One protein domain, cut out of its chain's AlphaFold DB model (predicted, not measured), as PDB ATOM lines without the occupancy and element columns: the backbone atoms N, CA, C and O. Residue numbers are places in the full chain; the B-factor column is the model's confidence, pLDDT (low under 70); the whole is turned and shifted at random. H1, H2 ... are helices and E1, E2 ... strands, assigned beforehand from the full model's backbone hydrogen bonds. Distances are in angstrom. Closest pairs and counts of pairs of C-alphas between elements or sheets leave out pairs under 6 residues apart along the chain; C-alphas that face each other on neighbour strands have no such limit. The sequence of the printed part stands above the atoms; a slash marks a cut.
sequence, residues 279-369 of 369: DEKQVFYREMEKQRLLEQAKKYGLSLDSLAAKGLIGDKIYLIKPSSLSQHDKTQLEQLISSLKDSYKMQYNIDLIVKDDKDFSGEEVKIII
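This is residues 279 to 369 of the 369 residues of the protein "Peptidase_M1 domain-containing protein" of Clostridium bovifaecis (UniProt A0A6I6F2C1). A small sheet of three short strands, E2, E1 and E3, has the long helix H3 running past it, while the other long helix, H1, makes one end of the elongated whole, with its residues 279 to 285 sticking out, and the short H2, nearest to the mean of the C-alphas, folds back along H1 as a helical hairpin between H1 and the sheet. The 91 printed residues hold three named helices and three named strands, in the order H1 H2 E1 H3 E2 E3; the sheet runs E2 E1 E3, all parallel, and the class is mostly helix. It is only just compact, close to loose, with a radius of gyration of the C-alphas of 14.5 A and spans of 46 by 25 by 23 A.

Find C-alpha 279 at (-21.676, 94.128, -8.463); from there H1 runs 31.5 A to residue 300. H2 follows, residues 304 to 312, 13.0 A, then E1, residues 318 to 321, 9.4 A. Find C-alpha 327 at (-56.431, 79.265, -32.877), where H3 begins its 31.2 A to residue 348. E2 is residues 353 to 356, 10.4 A, and E3 is residues 366 to 368, 6.1 A, ending at (-41.393, 90.754, -35.329).

H1 and H2 form a helical hairpin: they touch, closest at the C-alphas of Lys 290 and Ala 309, 4.8 A, with a shallow tilt of 31 degrees, opposite ways. H2 and H3 only just touch, with 3 pairs of C-alphas within 8 A, by residues 344 to 348 of H3 alone. H3 only grazes the sheet, with residues 330 to 341. E1, H3 and E2 make a strand-helix-strand unit, two parallel neighbour strands joined through a helix, with a right-handed crossover. Look at N 319 and O 353, 2.8 A, between E1 and E2, and N 320 and O 367, 3.1 A, between E1 and E3. In H1 and H3 every O i to N i+4 pair is within hydrogen-bond range; in H2, 4 of 5.

The C-alphas of Glu 280 and Ser 326 are the two farthest apart, 47.6 A. The printed part has no cut, and no link is long. Confidence is under 70 in 41 residues, among them 296 to 311 and 357 to 369.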
ATOM      1  N   ASP A 279     -20.890  93.245  -7.601       90.06
ATOM      2  CA  ASP A 279     -21.676  94.128  -8.463       90.06
ATOM      3  C   ASP A 279     -20.831  94.740  -9.592       90.06
ATOM      4  O   ASP A 279     -21.273  94.762 -10.745       90.06
ATOM      5  N   GLU A 280     -19.591  95.144  -9.303       91.06
ATOM      6  CA  GLU A 280     -18.639  95.610 -10.315       91.06
ATOM      7  C   GLU A 280     -18.237  94.482 -11.285       91.06
ATOM      8  O   GLU A 280     -18.214  94.702 -12.501       91.06
ATOM      9  N   LYS A 281     -18.003  93.254 -10.794       89.44
ATOM     10  CA  LYS A 281     -17.760  92.083 -11.666       89.44
ATOM     11  C   LYS A 281     -18.947  91.816 -12.593       89.44
ATOM     12  O   LYS A 281     -18.750  91.541 -13.775       89.44
ATOM     13  N   GLN A 282     -20.180  91.933 -12.095       85.69
ATOM     14  CA  GLN A 282     -21.377  91.774 -12.929       85.69
ATOM     15  C   GLN A 282     -21.495  92.869 -13.999       85.69
ATOM     16  O   GLN A 282     -21.971  92.602 -15.103       85.69
ATOM     17  N   VAL A 283     -21.066  94.104 -13.717       88.31
ATOM     18  CA  VAL A 283     -20.975  95.156 -14.747       88.31
ATOM     19  C   VAL A 283     -19.980  94.760 -15.839       88.31
ATOM     20  O   VAL A 283     -20.340  94.819 -17.015       88.31
ATOM     21  N   PHE A 284     -18.786  94.293 -15.464       90.38
ATOM     22  CA  PHE A 284     -17.779  93.818 -16.418       90.38
ATOM     23  C   PHE A 284     -18.325  92.702 -17.321       90.38
ATOM     24  O   PHE A 284     -18.289  92.835 -18.544       90.38
ATOM     25  N   TYR A 285     -18.907  91.644 -16.743       86.12
ATOM     26  CA  TYR A 285     -19.434  90.523 -17.528       86.12
ATOM     27  C   TYR A 285     -20.585  90.927 -18.454       86.12
ATOM     28  O   TYR A 285     -20.672  90.421 -19.573       86.12
ATOM     29  N   ARG A 286     -21.441  91.872 -18.038       82.00
ATOM     30  CA  ARG A 286     -22.495  92.412 -18.911       82.00
ATOM     31  C   ARG A 286     -21.929  93.196 -20.089       82.00
ATOM     32  O   ARG A 286     -22.417  93.020 -21.202       82.00
ATOM     33  N   GLU A 287     -20.920  94.039 -19.872       83.44
ATOM     34  CA  GLU A 287     -20.290  94.783 -20.971       83.44
ATOM     35  C   GLU A 287     -19.546  93.834 -21.921       83.44
ATOM     36  O   GLU A 287     -19.652  93.976 -23.139       83.44
ATOM     37  N   MET A 288     -18.870  92.820 -21.375       84.56
ATOM     38  CA  MET A 288     -18.186  91.778 -22.142       84.56
ATOM     39  C   MET A 288     -19.170  91.036 -23.052       84.56
ATOM     40  O   MET A 288     -18.976  90.962 -24.269       84.56
ATOM     41  N   GLU A 289     -20.282  90.568 -22.483       79.56
ATOM     42  CA  GLU A 289     -21.320  89.859 -23.226       79.56
ATOM     43  C   GLU A 289     -21.984  90.752 -24.280       79.56
ATOM     44  O   GLU A 289     -22.129  90.360 -25.438       79.56
ATOM     45  N   LYS A 290     -22.313  91.997 -23.930       76.81
ATOM     46  CA  LYS A 290     -22.843  92.981 -24.878       76.81
ATOM     47  C   LYS A 290     -21.920  93.163 -26.086       76.81
ATOM     48  O   LYS A 290     -22.407  93.129 -27.216       76.81
ATOM     49  N   GLN A 291     -20.614  93.353 -25.885       78.19
ATOM     50  CA  GLN A 291     -19.680  93.521 -27.006       78.19
ATOM     51  C   GLN A 291     -19.605  92.258 -27.870       78.19
ATOM     52  O   GLN A 291     -19.639  92.358 -29.097       78.19
ATOM     53  N   ARG A 292     -19.621  91.068 -27.252       79.81
ATOM     54  CA  ARG A 292     -19.646  89.779 -27.961       79.81
ATOM     55  C   ARG A 292     -20.870  89.677 -28.874       79.81
ATOM     56  O   ARG A 292     -20.755  89.298 -30.040       79.81
ATOM     57  N   LEU A 293     -22.043  90.044 -28.358       69.81
ATOM     58  CA  LEU A 293     -23.299  90.045 -29.110       69.81
ATOM     59  C   LEU A 293     -23.284  91.084 -30.250       69.81
ATOM     60  O   LEU A 293     -23.743  90.793 -31.355       69.81
ATOM     61  N   LEU A 294     -22.717  92.277 -30.024       71.19
ATOM     62  CA  LEU A 294     -22.562  93.309 -31.059       71.19
ATOM     63  C   LEU A 294     -21.629  92.866 -32.196       71.19
ATOM     64  O   LEU A 294     -21.910  93.133 -33.366       71.19
ATOM     65  N   GLU A 295     -20.532  92.179 -31.883       73.00
ATOM     66  CA  GLU A 295     -19.622  91.611 -32.883       73.00
ATOM     67  C   GLU A 295     -20.292  90.502 -33.700       73.00
ATOM     68  O   GLU A 295     -20.174  90.480 -34.929       73.00
ATOM     69  N   GLN A 296     -21.067  89.627 -33.050       68.00
ATOM     70  CA  GLN A 296     -21.863  88.615 -33.748       68.00
ATOM     71  C   GLN A 296     -22.898  89.246 -34.680       68.00
ATOM     72  O   GLN A 296     -23.014  88.817 -35.829       68.00
ATOM     73  N   ALA A 297     -23.581  90.303 -34.238       63.53
ATOM     74  CA  ALA A 297     -24.533  91.038 -35.067       63.53
ATOM     75  C   ALA A 297     -23.869  91.653 -36.311       63.53
ATOM     76  O   ALA A 297     -24.426  91.598 -37.408       63.53
ATOM     77  N   LYS A 298     -22.657  92.209 -36.169       66.31
ATOM     78  CA  LYS A 298     -21.877  92.732 -37.305       66.31
ATOM     79  C   LYS A 298     -21.458  91.624 -38.273       66.31
ATOM     80  O   LYS A 298     -21.492  91.837 -39.481       66.31
ATOM     81  N   LYS A 299     -21.057  90.459 -37.752       66.44
ATOM     82  CA  LYS A 299     -20.540  89.338 -38.552       66.44
ATOM     83  C   LYS A 299     -21.636  88.559 -39.283       66.44
ATOM     84  O   LYS A 299     -21.422  88.144 -40.418       66.44
ATOM     85  N   TYR A 300     -22.779  88.341 -38.636       65.88
ATOM     86  CA  TYR A 300     -23.840  87.455 -39.131       65.88
ATOM     87  C   TYR A 300     -25.130  88.190 -39.539       65.88
ATOM     88  O   TYR A 300     -26.030  87.562 -40.094       65.88
ATOM     89  N   GLY A 301     -25.228  89.506 -39.310       54.28
ATOM     90  CA  GLY A 301     -26.469  90.277 -39.458       54.28
ATOM     91  C   GLY A 301     -27.333  90.257 -38.186       54.28
ATOM     92  O   GLY A 301     -26.982  89.619 -37.196       54.28
ATOM     93  N   LEU A 302     -28.461  90.981 -38.185       52.47
ATOM     94  CA  LEU A 302     -29.406  91.039 -37.053       52.47
ATOM     95  C   LEU A 302     -29.918  89.629 -36.690       52.47
ATOM     96  O   LEU A 302     -30.780  89.084 -37.376       52.47
ATOM     97  N   SER A 303     -29.413  89.059 -35.594       59.06
ATOM     98  CA  SER A 303     -29.926  87.840 -34.954       59.06
ATOM     99  C   SER A 303     -30.655  88.181 -33.646       59.06
ATOM    100  O   SER A 303     -30.541  89.302 -33.143       59.06
ATOM    101  N   LEU A 304     -31.387  87.229 -33.054       59.78
ATOM    102  CA  LEU A 304     -31.980  87.374 -31.710       59.78
ATOM    103  C   LEU A 304     -30.942  87.873 -30.671       59.78
ATOM    104  O   LEU A 304     -31.241  88.723 -29.830       59.78
ATOM    105  N   ASP A 305     -29.683  87.467 -30.817       60.09
ATOM    106  CA  ASP A 305     -28.549  87.881 -29.978       60.09
ATOM    107  C   ASP A 305     -28.261  89.395 -30.042       60.09
ATOM    108  O   ASP A 305     -27.961  90.032 -29.031       60.09
ATOM    109  N   SER A 306     -28.442  90.020 -31.210       60.69
ATOM    110  CA  SER A 306     -28.271  91.473 -31.385       60.69
ATOM    111  C   SER A 306     -29.307  92.302 -30.611       60.69
ATOM    112  O   SER A 306     -29.052  93.451 -30.244       60.69
ATOM    113  N   LEU A 307     -30.475  91.714 -30.336       65.62
ATOM    114  CA  LEU A 307     -31.547  92.329 -29.557       65.62
ATOM    115  C   LEU A 307     -31.277  92.177 -28.060       65.62
ATOM    116  O   LEU A 307     -31.484  93.135 -27.318       65.62
ATOM    117  N   ALA A 308     -30.724  91.037 -27.626       68.56
ATOM    118  CA  ALA A 308     -30.259  90.847 -26.250       68.56
ATOM    119  C   ALA A 308     -29.208  91.901 -25.851       68.56
ATOM    120  O   ALA A 308     -29.294  92.466 -24.762       68.56
ATOM    121  N   ALA A 309     -28.296  92.263 -26.764       66.62
ATOM    122  CA  ALA A 309     -27.313  93.327 -26.537       66.62
ATOM    123  C   ALA A 309     -27.958  94.684 -26.199       66.62
ATOM    124  O   ALA A 309     -27.450  95.421 -25.356       66.62
ATOM    125  N   LYS A 310     -29.093  95.004 -26.837       67.81
ATOM    126  CA  LYS A 310     -29.861  96.227 -26.567       67.81
ATOM    127  C   LYS A 310     -30.574  96.162 -25.213       67.81
ATOM    128  O   LYS A 310     -30.540  97.121 -24.452       67.81
ATOM    129  N   GLY A 311     -31.121  95.003 -24.846       69.69
ATOM    130  CA  GLY A 311     -31.684  94.812 -23.504       69.69
ATOM    131  C   GLY A 311     -30.654  94.944 -22.378       69.69
ATOM    132  O   GLY A 311     -30.960  95.530 -21.341       69.69
ATOM    133  N   LEU A 312     -29.414  94.486 -22.586       71.75
ATOM    134  CA  LEU A 312     -28.333  94.615 -21.596       71.75
ATOM    135  C   LEU A 312     -27.922  96.073 -21.318       71.75
ATOM    136  O   LEU A 312     -27.458  96.360 -20.216       71.75
ATOM    137  N   ILE A 313     -28.110  96.997 -22.271       66.31
ATOM    138  CA  ILE A 313     -27.868  98.442 -22.073       66.31
ATOM    139  C   ILE A 313     -29.085  99.200 -21.529       66.31
ATOM    140  O   ILE A 313     -29.043 100.423 -21.411       66.31
ATOM    141  N   GLY A 314     -30.150  98.482 -21.166       69.38
ATOM    142  CA  GLY A 314     -31.361  99.050 -20.578       69.38
ATOM    143  C   GLY A 314     -32.458  99.404 -21.582       69.38
ATOM    144  O   GLY A 314     -33.503  99.906 -21.158       69.38
ATOM    145  N   ASP A 315     -32.280  99.122 -22.879       74.19
ATOM    146  CA  ASP A 315     -33.368  99.296 -23.841       74.19
ATOM    147  C   ASP A 315     -34.473  98.276 -23.561       74.19
ATOM    148  O   ASP A 315     -34.242  97.090 -23.319       74.19
ATOM    149  N   LYS A 316     -35.722  98.727 -23.654       79.00
ATOM    150  CA  LYS A 316     -36.864  97.817 -23.617       79.00
ATOM    151  C   LYS A 316     -36.934  97.052 -24.934       79.00
ATOM    152  O   LYS A 316     -37.008  97.658 -26.001       79.00
ATOM    153  N   ILE A 317     -36.953  95.722 -24.853       77.50
ATOM    154  CA  ILE A 317     -37.150  94.856 -26.017       77.50
ATOM    155  C   ILE A 317     -38.626  94.479 -26.106       77.50
ATOM    156  O   ILE A 317     -39.191  93.923 -25.157       77.50
ATOM    157  N   TYR A 318     -39.229  94.747 -27.266       79.38
ATOM    158  CA  TYR A 318     -40.625  94.421 -27.531       79.38
ATOM    159  C   TYR A 318     -40.758  93.226 -28.484       79.38
ATOM    160  O   TYR A 318     -40.232  93.233 -29.602       79.38
ATOM    161  N   LEU A 319     -41.499  92.215 -28.031       75.81
ATOM    162  CA  LEU A 319     -42.011  91.097 -28.818       75.81
ATOM    163  C   LEU A 319     -43.371  91.508 -29.394       75.81
ATOM    164  O   LEU A 319     -44.323  91.709 -28.634       75.81
ATOM    165  N   ILE A 320     -43.460  91.654 -30.716       72.50
ATOM    166  CA  ILE A 320     -44.693  92.097 -31.376       72.50
ATOM    167  C   ILE A 320     -45.480  90.890 -31.874       72.50
ATOM    168  O   ILE A 320     -45.002  90.132 -32.716       72.50
ATOM    169  N   LYS A 321     -46.694  90.733 -31.346       74.44
ATOM    170  CA  LYS A 321     -47.625  89.656 -31.667       74.44
ATOM    171  C   LYS A 321     -48.568  90.072 -32.805       74.44
ATOM    172  O   LYS A 321     -49.202  91.123 -32.698       74.44
ATOM    173  N   PRO A 322     -48.740  89.248 -33.853       69.31
ATOM    174  CA  PRO A 322     -49.754  89.492 -34.872       69.31
ATOM    175  C   PRO A 322     -51.162  89.345 -34.286       69.31
ATOM    176  O   PRO A 322     -51.500  88.311 -33.696       69.31
ATOM    177  N   SER A 323     -52.025  90.341 -34.483       67.19
ATOM    178  CA  SER A 323     -53.374  90.328 -33.888       67.19
ATOM    179  C   SER A 323     -54.404  89.512 -34.684       67.19
ATOM    180  O   SER A 323     -55.545  89.341 -34.242       67.19
ATOM    181  N   SER A 324     -54.021  88.970 -35.842       65.19
ATOM    182  CA  SER A 324     -54.845  88.095 -36.686       65.19
ATOM    183  C   SER A 324     -54.155  86.750 -36.925       65.19
ATOM    184  O   SER A 324     -53.386  86.603 -37.870       65.19
ATOM    185  N   LEU A 325     -54.458  85.765 -36.072       66.56
ATOM    186  CA  LEU A 325     -53.933  84.395 -36.144       66.56
ATOM    187  C   LEU A 325     -55.039  83.360 -35.918       66.56
ATOM    188  O   LEU A 325     -56.008  83.623 -35.192       66.56
ATOM    189  N   SER A 326     -54.880  82.172 -36.509       68.00
ATOM    190  CA  SER A 326     -55.759  81.029 -36.239       68.00
ATOM    191  C   SER A 326     -55.564  80.517 -34.800       68.00
ATOM    192  O   SER A 326     -54.556  80.802 -34.155       68.00
ATOM    193  N   GLN A 327     -56.525  79.759 -34.260       67.38
ATOM    194  CA  GLN A 327     -56.431  79.265 -32.877       67.38
ATOM    195  C   GLN A 327     -55.239  78.313 -32.662       67.38
ATOM    196  O   GLN A 327     -54.655  78.315 -31.583       67.38
ATOM    197  N   HIS A 328     -54.864  77.538 -33.684       61.44
ATOM    198  CA  HIS A 328     -53.697  76.655 -33.651       61.44
ATOM    199  C   HIS A 328     -52.387  77.458 -33.611       61.44
ATOM    200  O   HIS A 328     -51.533  77.201 -32.761       61.44
ATOM    201  N   ASP A 329     -52.284  78.492 -34.449       66.19
ATOM    202  CA  ASP A 329     -51.099  79.356 -34.529       66.19
ATOM    203  C   ASP A 329     -50.936  80.209 -33.263       66.19
ATOM    204  O   ASP A 329     -49.819  80.452 -32.815       66.19
ATOM    205  N   LYS A 330     -52.047  80.601 -32.616       70.81
ATOM    206  CA  LYS A 330     -52.016  81.284 -31.312       70.81
ATOM    207  C   LYS A 330     -51.344  80.433 -30.238       70.81
ATOM    208  O   LYS A 330     -50.535  80.958 -29.484       70.81
ATOM    209  N   THR A 331     -51.657  79.140 -30.152       73.06
ATOM    210  CA  THR A 331     -51.061  78.263 -29.133       73.06
ATOM    211  C   THR A 331     -49.567  78.049 -29.368       73.06
ATOM    212  O   THR A 331     -48.797  78.106 -28.412       73.06
ATOM    213  N   GLN A 332     -49.147  77.852 -30.621       67.75
ATOM    214  CA  GLN A 332     -47.725  77.729 -30.958       67.75
ATOM    215  C   GLN A 332     -46.960  79.030 -30.690       67.75
ATOM    216  O   GLN A 332     -45.860  78.996 -30.142       67.75
ATOM    217  N   LEU A 333     -47.563  80.180 -31.005       71.62
ATOM    218  CA  LEU A 333     -46.952  81.480 -30.750       71.62
ATOM    219  C   LEU A 333     -46.799  81.769 -29.251       71.62
ATOM    220  O   LEU A 333     -45.750  82.248 -28.838       71.62
ATOM    221  N   GLU A 334     -47.792  81.446 -28.418       79.75
ATOM    222  CA  GLU A 334     -47.674  81.601 -26.958       79.75
ATOM    223  C   GLU A 334     -46.554  80.721 -26.377       79.75
ATOM    224  O   GLU A 334     -45.801  81.164 -25.510       79.75
ATOM    225  N   GLN A 335     -46.387  79.494 -26.888       74.88
ATOM    226  CA  GLN A 335     -45.282  78.612 -26.489       74.88
ATOM    227  C   GLN A 335     -43.919  79.186 -26.892       74.88
ATOM    228  O   GLN A 335     -42.989  79.183 -26.084       74.88
ATOM    229  N   LEU A 336     -43.808  79.724 -28.111       74.12
ATOM    230  CA  LEU A 336     -42.595  80.386 -28.589       74.12
ATOM    231  C   LEU A 336     -42.272  81.640 -27.763       74.12
ATOM    232  O   LEU A 336     -41.132  81.811 -27.335       74.12
ATOM    233  N   ILE A 337     -43.267  82.488 -27.487       79.88
ATOM    234  CA  ILE A 337     -43.113  83.689 -26.654       79.88
ATOM    235  C   ILE A 337     -42.658  83.306 -25.245       79.88
ATOM    236  O   ILE A 337     -41.719  83.913 -24.734       79.88
ATOM    237  N   SER A 338     -43.276  82.295 -24.624       81.75
ATOM    238  CA  SER A 338     -42.854  81.811 -23.303       81.75
ATOM    239  C   SER A 338     -41.407  81.329 -23.335       81.75
ATOM    240  O   SER A 338     -40.602  81.778 -22.528       81.75
ATOM    241  N   SER A 339     -41.046  80.503 -24.322       78.31
ATOM    242  CA  SER A 339     -39.682  79.988 -24.464       78.31
ATOM    243  C   SER A 339     -38.650  81.103 -24.663       78.31
ATOM    244  O   SER A 339     -37.567  81.030 -24.086       78.31
ATOM    245  N   LEU A 340     -38.978  82.147 -25.435       78.19
ATOM    246  CA  LEU A 340     -38.112  83.313 -25.618       78.19
ATOM    247  C   LEU A 340     -37.986  84.137 -24.331       78.19
ATOM    248  O   LEU A 340     -36.880  84.528 -23.970       78.19
ATOM    249  N   LYS A 341     -39.088  84.372 -23.608       84.00
ATOM    250  CA  LYS A 341     -39.058  85.073 -22.313       84.00
ATOM    251  C   LYS A 341     -38.207  84.321 -21.295       84.00
ATOM    252  O   LYS A 341     -37.355  84.937 -20.661       84.00
ATOM    253  N   ASP A 342     -38.402  83.012 -21.185       82.12
ATOM    254  CA  ASP A 342     -37.656  82.164 -20.258       82.12
ATOM    255  C   ASP A 342     -36.171  82.130 -20.626       82.12
ATOM    256  O   ASP A 342     -35.317  82.312 -19.761       82.12
ATOM    257  N   SER A 343     -35.851  81.989 -21.916       77.88
ATOM    258  CA  SER A 343     -34.472  82.023 -22.408       77.88
ATOM    259  C   SER A 343     -33.791  83.363 -22.115       77.88
ATOM    260  O   SER A 343     -32.708  83.363 -21.534       77.88
ATOM    261  N   TYR A 344     -34.421  84.504 -22.423       81.50
ATOM    262  CA  TYR A 344     -33.822  85.824 -22.174       81.50
ATOM    263  C   TYR A 344     -33.706  86.145 -20.683       81.50
ATOM    264  O   TYR A 344     -32.714  86.743 -20.254       81.50
ATOM    265  N   LYS A 345     -34.682  85.718 -19.876       84.31
ATOM    266  CA  LYS A 345     -34.631  85.896 -18.427       84.31
ATOM    267  C   LYS A 345     -33.535  85.040 -17.802       84.31
ATOM    268  O   LYS A 345     -32.772  85.538 -16.983       84.31
ATOM    269  N   MET A 346     -33.434  83.776 -18.203       78.06
ATOM    270  CA  MET A 346     -32.458  82.837 -17.656       78.06
ATOM    271  C   MET A 346     -31.031  83.159 -18.105       78.06
ATOM    272  O   MET A 346     -30.110  83.095 -17.296       78.06
ATOM    273  N   GLN A 347     -30.843  83.503 -19.380       74.50
ATOM    274  CA  GLN A 347     -29.516  83.689 -19.964       74.50
ATOM    275  C   GLN A 347     -28.957  85.099 -19.745       74.50
ATOM    276  O   GLN A 347     -27.754  85.250 -19.558       74.50
ATOM    277  N   TYR A 348     -29.814  86.126 -19.746       77.75
ATOM    278  CA  TYR A 348     -29.380  87.530 -19.733       77.75
ATOM    279  C   TYR A 348     -30.007  88.371 -18.611       77.75
ATOM    280  O   TYR A 348     -29.679  89.548 -18.478       77.75
ATOM    281  N   ASN A 349     -30.913  87.800 -17.807       81.69
ATOM    282  CA  ASN A 349     -31.731  88.525 -16.828       81.69
ATOM    283  C   ASN A 349     -32.514  89.712 -17.433       81.69
ATOM    284  O   ASN A 349     -32.708  90.738 -16.782       81.69
ATOM    285  N   ILE A 350     -32.977  89.565 -18.678       81.81
ATOM    286  CA  ILE A 350     -33.775  90.574 -19.390       81.81
ATOM    287  C   ILE A 350     -35.246  90.157 -19.404       81.81
ATOM    288  O   ILE A 350     -35.575  89.029 -19.768       81.81
ATOM    289  N   ASP A 351     -36.138  91.089 -19.072       86.38
ATOM    290  CA  ASP A 351     -37.584  90.903 -19.195       86.38
ATOM    291  C   ASP A 351     -38.086  91.429 -20.552       86.38
ATOM    292  O   ASP A 351     -38.057  92.631 -20.819       86.38
ATOM    293  N   LEU A 352     -38.570  90.531 -21.419       83.25
ATOM    294  CA  LEU A 352     -39.168  90.908 -22.706       83.25
ATOM    295  C   LEU A 352     -40.615  91.394 -22.528       83.25
ATOM    296  O   LEU A 352     -41.420  90.758 -21.835       83.25
ATOM    297  N   ILE A 353     -40.966  92.485 -23.214       84.81
ATOM    298  CA  ILE A 353     -42.310  93.078 -23.186       84.81
ATOM    299  C   ILE A 353     -43.090  92.606 -24.412       84.81
ATOM    300  O   ILE A 353     -42.661  92.821 -25.539       84.81
ATOM    301  N   VAL A 354     -44.252  91.990 -24.214       82.38
ATOM    302  CA  VAL A 354     -45.115  91.539 -25.317       82.38
ATOM    303  C   VAL A 354     -46.161  92.612 -25.614       82.38
ATOM    304  O   VAL A 354     -46.797  93.110 -24.684       82.38
ATOM    305  N   LYS A 355     -46.342  92.963 -26.890       79.56
ATOM    306  CA  LYS A 355     -47.394  93.878 -27.366       79.56
ATOM    307  C   LYS A 355     -48.073  93.319 -28.614       79.56
ATOM    308  O   LYS A 355     -47.422  92.652 -29.413       79.56
ATOM    309  N   ASP A 356     -49.352  93.623 -28.801       77.25
ATOM    310  CA  ASP A 356     -50.045  93.359 -30.063       77.25
ATOM    311  C   ASP A 356     -49.626  94.385 -31.133       77.25
ATOM    312  O   ASP A 356     -49.381  95.559 -30.842       77.25
ATOM    313  N   ASP A 357     -49.550  93.941 -32.389       68.69
ATOM    314  CA  ASP A 357     -49.169  94.754 -33.555       68.69
ATOM    315  C   ASP A 357     -50.033  96.015 -33.747       68.69
ATOM    316  O   ASP A 357     -49.543  97.036 -34.226       68.69
ATOM    317  N   LYS A 358     -51.301  95.970 -33.328       68.81
ATOM    318  CA  LYS A 358     -52.260  97.088 -33.371       68.81
ATOM    319  C   LYS A 358     -51.966  98.195 -32.360       68.81
ATOM    320  O   LYS A 358     -52.400  99.323 -32.579       68.81
ATOM    321  N   ASP A 359     -51.223  97.889 -31.299       68.81
ATOM    322  CA  ASP A 359     -50.937  98.809 -30.192       68.81
ATOM    323  C   ASP A 359     -49.537  99.440 -30.303       68.81
ATOM    324  O   ASP A 359     -49.013 100.014 -29.340       68.81
ATOM    325  N   PHE A 360     -48.896  99.323 -31.471       61.34
ATOM    326  CA  PHE A 360     -47.503  99.708 -31.681       61.34
ATOM    327  C   PHE A 360     -47.354 100.827 -32.722       61.34
ATOM    328  O   PHE A 360     -47.825 100.700 -33.850       61.34
ATOM    329  N   SER A 361     -46.682 101.932 -32.366       55.09
ATOM    330  CA  SER A 361     -46.622 103.149 -33.201       55.09
ATOM    331  C   SER A 361     -45.258 103.869 -33.265       55.09
ATOM    332  O   SER A 361     -45.220 105.030 -33.667       55.09
ATOM    333  N   GLY A 362     -44.130 103.231 -32.910       57.16
ATOM    334  CA  GLY A 362     -42.841 103.936 -32.739       57.16
ATOM    335  C   GLY A 362     -41.580 103.301 -33.352       57.16
ATOM    336  O   GLY A 362     -41.593 102.160 -33.812       57.16
ATOM    337  N   GLU A 363     -40.472 104.059 -33.299       48.66
ATOM    338  CA  GLU A 363     -39.087 103.718 -33.706       48.66
ATOM    339  C   GLU A 363     -38.339 102.809 -32.693       48.66
ATOM    340  O   GLU A 363     -37.112 102.816 -32.607       48.66
ATOM    341  N   GLU A 364     -39.065 102.028 -31.889       57.47
ATOM    342  CA  GLU A 364     -38.495 101.164 -30.848       57.47
ATOM    343  C   GLU A 364     -37.846  99.884 -31.425       57.47
ATOM    344  O   GLU A 364     -38.126  99.427 -32.538       57.47
ATOM    345  N   VAL A 365     -36.966  99.272 -30.631       53.88
ATOM    346  CA  VAL A 365     -36.238  98.046 -30.970       53.88
ATOM    347  C   VAL A 365     -37.203  96.856 -30.989       53.88
ATOM    348  O   VAL A 365     -37.702  96.439 -29.942       53.88
ATOM    349  N   LYS A 366     -37.466  96.303 -32.180       62.41
ATOM    350  CA  LYS A 366     -38.517  95.296 -32.399       62.41
ATOM    351  C   LYS A 366     -37.991  93.912 -32.768       62.41
ATOM    352  O   LYS A 366     -37.086  93.783 -33.593       62.41
ATOM    353  N   ILE A 367     -38.665  92.896 -32.234       58.09
ATOM    354  CA  ILE A 367     -38.671  91.527 -32.755       58.09
ATOM    355  C   ILE A 367     -40.067  91.291 -33.333       58.09
ATOM    356  O   ILE A 367     -41.049  91.263 -32.590       58.09
ATOM    357  N   ILE A 368     -40.160  91.185 -34.660       55.06
ATOM    358  CA  ILE A 368     -41.393  90.754 -35.329       55.06
ATOM    359  C   ILE A 368     -41.317  89.231 -35.395       55.06
ATOM    360  O   ILE A 368     -40.366  88.710 -35.980       55.06
ATOM    361  N   ILE A 369     -42.259  88.555 -34.738       52.59
ATOM    362  CA  ILE A 369     -42.293  87.092 -34.595       52.59
ATOM    363  C   ILE A 369     -43.321  86.498 -35.548       52.59
ATOM    364  O   ILE A 369     -44.437  87.067 -35.621       52.59
TER     365      ILE A 369